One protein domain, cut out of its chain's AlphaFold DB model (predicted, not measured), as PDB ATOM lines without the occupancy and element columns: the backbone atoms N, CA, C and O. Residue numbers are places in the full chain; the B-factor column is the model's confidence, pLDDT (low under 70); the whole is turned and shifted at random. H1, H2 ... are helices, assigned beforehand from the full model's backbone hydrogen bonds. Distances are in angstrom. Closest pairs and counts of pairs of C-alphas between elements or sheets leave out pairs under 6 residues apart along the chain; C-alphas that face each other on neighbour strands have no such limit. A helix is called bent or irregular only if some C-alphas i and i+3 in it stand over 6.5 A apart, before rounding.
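This is residues 11 to 61 of the 199 residues of the protein "BZ3500_MvSof-1268-A1-R1_Chr6-3g08676 protein" of Microbotryum saponariae (UniProt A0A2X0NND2). Two long helices, H2 and H3, meet near their ends as a wide, open L, with the short helix H1 folded back onto the first part of H2. From the corner, H3 sticks out as a free arm with residues 46 to 60. The printed part has 51 residues with three named helices, in the order H1, H2, H3, and no named strand; its class is all helix. It is extended, with a radius of gyration of the C-alphas of 17.4 A, and its C-alphas span 54 by 21 by 14 A along their three main axes.

The printed part begins with H1, residues 11 to 15, and a tight link of 5 residues joins it to H2, residues 21 to 39. H1 and H2 touch, with 5 pairs of C-alphas within 8 A; the closest C-alphas are those of Leu 15 and Arg 24, 7.4 A apart. H2 touches H1 with residues 23 to 27 alone. A tight link of 1 residue joins H2 to H3, residues 41 to 60. H2 and H3 are close but not clearly touching; their closest C-alphas, those of Leu 37 and Val 44, are 7.4 A apart. The lines of H2 and H3 are about perpendicular, at 81 degrees. H1 and H3 are apart. In H2 and H3 every O i to N i+4 pair is within hydrogen-bond range; in H1 0 of 1 such pairs is, and 1 of its 2 O i to N i+3 pairs.

H1 runs from Val 11, with its C-alpha at (158.293, 122.198, 127.964), to Leu 15, and is 6.8 A from first to last C-alpha. H2 runs from Pro 21, with its C-alpha at (159.294, 106.253, 128.522), to Asp 39, over 27.1 A. H3, the longest helix with 20 residues, runs from Gln 41 to Thr 60, whose C-alpha is at (133.845, 129.889, 94.356), over 28.0 A. None of the three helices is bent.

The two C-alphas farthest apart are those of Ser 19 and Leu 61, at 53.9 A. The C-alphas of Val 11 and Leu 61, the first and last printed, are 44.4 A apart. The printed part has no cut, and neither of its two links is long. Residues 17 to 22 stand free, and so do residues 38 to 44, of which 41 to 44 belong to H3, and residues 46 to 61, of which 46 to 60 belong to H3. The mean pLDDT of the printed part is 79.9; residues 11 to 20 and residue 61 are under 70, and the mean for H1 is 55.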
ATOM      1  N   VAL A  11     158.765 123.598 127.992       54.56
ATOM      2  CA  VAL A  11     158.293 122.198 127.964       54.56
ATOM      3  C   VAL A  11     159.306 121.237 128.596       54.56
ATOM      4  O   VAL A  11     158.930 120.314 129.324       54.56
ATOM      5  N   THR A  12     160.602 121.473 128.388       54.09
ATOM      6  CA  THR A  12     161.666 120.562 128.826       54.09
ATOM      7  C   THR A  12     161.811 120.537 130.352       54.09
ATOM      8  O   THR A  12     162.185 119.511 130.922       54.09
ATOM      9  N   GLN A  13     161.469 121.633 131.039       56.78
ATOM     10  CA  GLN A  13     161.596 121.711 132.498       56.78
ATOM     11  C   GLN A  13     160.493 120.960 133.255       56.78
ATOM     12  O   GLN A  13     160.752 120.461 134.347       56.78
ATOM     13  N   ASN A  14     159.294 120.814 132.684       55.78
ATOM     14  CA  ASN A  14     158.159 120.226 133.406       55.78
ATOM     15  C   ASN A  14     158.082 118.688 133.273       55.78
ATOM     16  O   ASN A  14     157.558 118.001 134.144       55.78
ATOM     17  N   LEU A  15     158.668 118.106 132.217       54.12
ATOM     18  CA  LEU A  15     158.565 116.664 131.920       54.12
ATOM     19  C   LEU A  15     159.810 115.838 132.276       54.12
ATOM     20  O   LEU A  15     159.730 114.605 132.298       54.12
ATOM     21  N   SER A  16     160.926 116.487 132.638       54.50
ATOM     22  CA  SER A  16     162.132 115.823 133.170       54.50
ATOM     23  C   SER A  16     161.866 115.028 134.461       54.50
ATOM     24  O   SER A  16     162.677 114.177 134.824       54.50
ATOM     25  N   SER A  17     160.746 115.278 135.147       55.06
ATOM     26  CA  SER A  17     160.321 114.552 136.353       55.06
ATOM     27  C   SER A  17     159.441 113.320 136.055       55.06
ATOM     28  O   SER A  17     159.215 112.494 136.937       55.06
ATOM     29  N   SER A  18     158.974 113.131 134.812       58.94
ATOM     30  CA  SER A  18     158.089 112.009 134.465       58.94
ATOM     31  C   SER A  18     158.863 110.696 134.220       58.94
ATOM     32  O   SER A  18     159.841 110.617 133.463       58.94
ATOM     33  N   SER A  19     158.432 109.622 134.886       61.62
ATOM     34  CA  SER A  19     159.064 108.293 134.884       61.62
ATOM     35  C   SER A  19     158.722 107.428 133.658       61.62
ATOM     36  O   SER A  19     159.395 106.426 133.420       61.62
ATOM     37  N   HIS A  20     157.727 107.810 132.847       67.44
ATOM     38  CA  HIS A  20     157.229 106.988 131.739       67.44
ATOM     39  C   HIS A  20     157.990 107.213 130.411       67.44
ATOM     40  O   HIS A  20     158.065 108.342 129.924       67.44
ATOM     41  N   PRO A  21     158.498 106.148 129.754       78.25
ATOM     42  CA  PRO A  21     159.294 106.253 128.522       78.25
ATOM     43  C   PRO A  21     158.509 106.810 127.320       78.25
ATOM     44  O   PRO A  21     159.085 107.461 126.448       78.25
ATOM     45  N   VAL A  22     157.186 106.613 127.293       81.31
ATOM     46  CA  VAL A  22     156.294 107.120 126.234       81.31
ATOM     47  C   VAL A  22     156.181 108.649 126.273       81.31
ATOM     48  O   VAL A  22     156.261 109.309 125.246       81.31
ATOM     49  N   GLN A  23     156.084 109.244 127.462       78.31
ATOM     50  CA  GLN A  23     155.963 110.700 127.611       78.31
ATOM     51  C   GLN A  23     157.216 111.432 127.103       78.31
ATOM     52  O   GLN A  23     157.119 112.473 126.460       78.31
ATOM     53  N   ARG A  24     158.405 110.847 127.306       78.31
ATOM     54  CA  ARG A  24     159.677 111.416 126.822       78.31
ATOM     55  C   ARG A  24     159.845 111.315 125.311       78.31
ATOM     56  O   ARG A  24     160.451 112.199 124.717       78.31
ATOM     57  N   THR A  25     159.357 110.236 124.700       84.44
ATOM     58  CA  THR A  25     159.414 110.077 123.240       84.44
ATOM     59  C   THR A  25     158.463 111.049 122.556       84.44
ATOM     60  O   THR A  25     158.886 111.729 121.630       84.44
ATOM     61  N   LEU A  26     157.242 111.222 123.074       85.69
ATOM     62  CA  LEU A  26     156.308 112.234 122.572       85.69
ATOM     63  C   LEU A  26     156.830 113.664 122.750       85.69
ATOM     64  O   LEU A  26     156.709 114.462 121.829       85.69
ATOM     65  N   ALA A  27     157.456 113.976 123.890       83.12
ATOM     66  CA  ALA A  27     158.043 115.297 124.120       83.12
ATOM     67  C   ALA A  27     159.173 115.607 123.124       83.12
ATOM     68  O   ALA A  27     159.192 116.684 122.540       83.12
ATOM     69  N   ARG A  28     160.067 114.640 122.867       84.56
ATOM     70  CA  ARG A  28     161.126 114.792 121.855       84.56
ATOM     71  C   ARG A  28     160.557 114.967 120.455       84.56
ATOM     72  O   ARG A  28     160.984 115.864 119.753       84.56
ATOM     73  N   LEU A  29     159.559 114.167 120.082       88.25
ATOM     74  CA  LEU A  29     158.904 114.290 118.778       88.25
ATOM     75  C   LEU A  29     158.212 115.645 118.607       88.25
ATOM     76  O   LEU A  29     158.255 116.210 117.520       88.25
ATOM     77  N   ALA A  30     157.589 116.169 119.664       83.75
ATOM     78  CA  ALA A  30     156.978 117.492 119.641       83.75
ATOM     79  C   ALA A  30     158.032 118.597 119.473       83.75
ATOM     80  O   ALA A  30     157.832 119.510 118.675       83.75
ATOM     81  N   ASP A  31     159.160 118.502 120.178       87.25
ATOM     82  CA  ASP A  31     160.269 119.451 120.047       87.25
ATOM     83  C   ASP A  31     160.926 119.368 118.657       87.25
ATOM     84  O   ASP A  31     161.139 120.400 118.022       87.25
ATOM     85  N   ASP A  32     161.164 118.157 118.144       88.94
ATOM     86  CA  ASP A  32     161.716 117.909 116.807       88.94
ATOM     87  C   ASP A  32     160.777 118.441 115.714       88.94
ATOM     88  O   ASP A  32     161.219 119.079 114.759       88.94
ATOM     89  N   PHE A  33     159.467 118.233 115.867       87.38
ATOM     90  CA  PHE A  33     158.458 118.760 114.953       87.38
ATOM     91  C   PHE A  33     158.379 120.284 115.009       87.38
ATOM     92  O   PHE A  33     158.326 120.924 113.964       87.38
ATOM     93  N   ASN A  34     158.419 120.883 116.200       86.00
ATOM     94  CA  ASN A  34     158.438 122.338 116.350       86.00
ATOM     95  C   ASN A  34     159.703 122.947 115.732       86.00
ATOM     96  O   ASN A  34     159.615 123.957 115.037       86.00
ATOM     97  N   ALA A  35     160.865 122.322 115.929       87.06
ATOM     98  CA  ALA A  35     162.114 122.744 115.304       87.06
ATOM     99  C   ALA A  35     162.048 122.616 113.774       87.06
ATOM    100  O   ALA A  35     162.410 123.554 113.067       87.06
ATOM    101  N   TRP A  36     161.513 121.503 113.265       92.06
ATOM    102  CA  TRP A  36     161.301 121.294 111.833       92.06
ATOM    103  C   TRP A  36     160.333 122.321 111.245       92.06
ATOM    104  O   TRP A  36     160.620 122.904 110.202       92.06
ATOM    105  N   LEU A  37     159.226 122.597 111.940       87.62
ATOM    106  CA  LEU A  37     158.274 123.631 111.558       87.62
ATOM    107  C   LEU A  37     158.961 124.986 111.479       87.62
ATOM    108  O   LEU A  37     158.729 125.683 110.500       87.62
ATOM    109  N   VAL A  38     159.763 125.373 112.478       84.06
ATOM    110  CA  VAL A  38     160.478 126.663 112.502       84.06
ATOM    111  C   VAL A  38     161.478 126.767 111.344       84.06
ATOM    112  O   VAL A  38     161.515 127.780 110.647       84.06
ATOM    113  N   ASP A  39     162.242 125.706 111.099       90.75
ATOM    114  CA  ASP A  39     163.224 125.630 110.012       90.75
ATOM    115  C   ASP A  39     162.554 125.677 108.623       90.75
ATOM    116  O   ASP A  39     163.044 126.317 107.695       90.75
ATOM    117  N   HIS A  40     161.361 125.087 108.499       92.00
ATOM    118  CA  HIS A  40     160.599 124.994 107.250       92.00
ATOM    119  C   HIS A  40     159.388 125.942 107.197       92.00
ATOM    120  O   HIS A  40     158.486 125.738 106.378       92.00
ATOM    121  N   GLN A  41     159.351 127.002 108.020       86.94
ATOM    122  CA  GLN A  41     158.190 127.908 108.129       86.94
ATOM    123  C   GLN A  41     157.735 128.436 106.776       86.94
ATOM    124  O   GLN A  41     156.540 128.490 106.507       86.94
ATOM    125  N   LEU A  42     158.680 128.806 105.909       86.00
ATOM    126  CA  LEU A  42     158.359 129.366 104.601       86.00
ATOM    127  C   LEU A  42     157.663 128.337 103.697       86.00
ATOM    128  O   LEU A  42     156.701 128.674 103.016       86.00
ATOM    129  N   PHE A  43     158.097 127.074 103.730       88.69
ATOM    130  CA  PHE A  43     157.472 125.996 102.964       88.69
ATOM    131  C   PHE A  43     156.058 125.687 103.475       88.69
ATOM    132  O   PHE A  43     155.121 125.581 102.683       88.69
ATOM    133  N   VAL A  44     155.884 125.609 104.798       89.94
ATOM    134  CA  VAL A  44     154.579 125.364 105.432       89.94
ATOM    135  C   VAL A  44     153.620 126.534 105.194       89.94
ATOM    136  O   VAL A  44     152.467 126.314 104.834       89.94
ATOM    137  N   ALA A  45     154.091 127.778 105.314       90.38
ATOM    138  CA  ALA A  45     153.288 128.967 105.050       90.38
ATOM    139  C   ALA A  45     152.816 129.023 103.590       90.38
ATOM    140  O   ALA A  45     151.640 129.282 103.337       90.38
ATOM    141  N   ILE A  46     153.696 128.715 102.628       92.56
ATOM    142  CA  ILE A  46     153.328 128.630 101.208       92.56
ATOM    143  C   ILE A  46     152.266 127.549 100.994       92.56
ATOM    144  O   ILE A  46     151.263 127.810 100.334       92.56
ATOM    145  N   GLN A  47     152.439 126.360 101.576       88.81
ATOM    146  CA  GLN A  47     151.456 125.278 101.477       88.81
ATOM    147  C   GLN A  47     150.092 125.684 102.042       88.81
ATOM    148  O   GLN A  47     149.074 125.461 101.392       88.81
ATOM    149  N   ILE A  48     150.053 126.338 103.204       90.56
ATOM    150  CA  ILE A  48     148.800 126.820 103.799       90.56
ATOM    151  C   ILE A  48     148.127 127.857 102.892       90.56
ATOM    152  O   ILE A  48     146.917 127.779 102.690       90.56
ATOM    153  N   VAL A  49     148.879 128.791 102.299       94.19
ATOM    154  CA  VAL A  49     148.330 129.795 101.367       94.19
ATOM    155  C   VAL A  49     147.803 129.142 100.087       94.19
ATOM    156  O   VAL A  49     146.716 129.493  99.632       94.19
ATOM    157  N   VAL A  50     148.524 128.166  99.532       92.94
ATOM    158  CA  VAL A  50     148.104 127.414  98.338       92.94
ATOM    159  C   VAL A  50     146.845 126.599  98.621       92.94
ATOM    160  O   VAL A  50     145.881 126.693  97.865       92.94
ATOM    161  N   LEU A  51     146.808 125.848  99.723       88.56
ATOM    162  CA  LEU A  51     145.637 125.062 100.118       88.56
ATOM    163  C   LEU A  51     144.440 125.956 100.440       88.56
ATOM    164  O   LEU A  51     143.324 125.633 100.044       88.56
ATOM    165  N   SER A  52     144.666 127.106 101.079       89.50
ATOM    166  CA  SER A  52     143.610 128.094 101.326       89.50
ATOM    167  C   SER A  52     143.081 128.667 100.012       89.50
ATOM    168  O   SER A  52     141.874 128.707  99.803       89.50
ATOM    169  N   GLY A  53     143.963 129.053  99.087       91.00
ATOM    170  CA  GLY A  53     143.583 129.560  97.768       91.00
ATOM    171  C   GLY A  53     142.797 128.534  96.951       91.00
ATOM    172  O   GLY A  53     141.768 128.878  96.380       91.00
ATOM    173  N   LEU A  54     143.225 127.269  96.955       84.25
ATOM    174  CA  LEU A  54     142.502 126.170  96.311       84.25
ATOM    175  C   LEU A  54     141.155 125.894  96.982       84.25
ATOM    176  O   LEU A  54     140.184 125.633  96.282       84.25
ATOM    177  N   PHE A  55     141.072 125.990  98.306       87.81
ATOM    178  CA  PHE A  55     139.827 125.819  99.052       87.81
ATOM    179  C   PHE A  55     138.819 126.933  98.743       87.81
ATOM    180  O   PHE A  55     137.657 126.653  98.457       87.81
ATOM    181  N   PHE A  56     139.258 128.194  98.716       80.44
ATOM    182  CA  PHE A  56     138.395 129.313  98.332       80.44
ATOM    183  C   PHE A  56     138.047 129.287  96.844       80.44
ATOM    184  O   PHE A  56     136.906 129.580  96.491       80.44
ATOM    185  N   TRP A  57     138.974 128.885  95.971       76.69
ATOM    186  CA  TRP A  57     138.679 128.665  94.557       76.69
ATOM    187  C   TRP A  57     137.630 127.567  94.386       76.69
ATOM    188  O   TRP A  57     136.638 127.804  93.715       76.69
ATOM    189  N   TYR A  58     137.777 126.439  95.084       80.25
ATOM    190  CA  TYR A  58     136.809 125.343  95.115       80.25
ATOM    191  C   TYR A  58     135.422 125.790  95.601       80.25
ATOM    192  O   TYR A  58     134.420 125.429  94.991       80.25
ATOM    193  N   ILE A  59     135.349 126.629  96.640       76.50
ATOM    194  CA  ILE A  59     134.080 127.202  97.124       76.50
ATOM    195  C   ILE A  59     133.462 128.175  96.108       76.50
ATOM    196  O   ILE A  59     132.242 128.312  96.056       76.50
ATOM    197  N   THR A  60     134.286 128.849  95.303       70.06
ATOM    198  CA  THR A  60     133.845 129.889  94.356       70.06
ATOM    199  C   THR A  60     133.700 129.364  92.926       70.06
ATOM    200  O   THR A  60     133.362 130.142  92.035       70.06
ATOM    201  N   LEU A  61     133.945 128.071  92.673       64.69
ATOM    202  CA  LEU A  61     133.737 127.488  91.351       64.69
ATOM    203  C   LEU A  61     132.260 127.667  90.966       64.69
ATOM    204  O   LEU A  61     131.387 127.116  91.645       64.69
TER     205      LEU A  61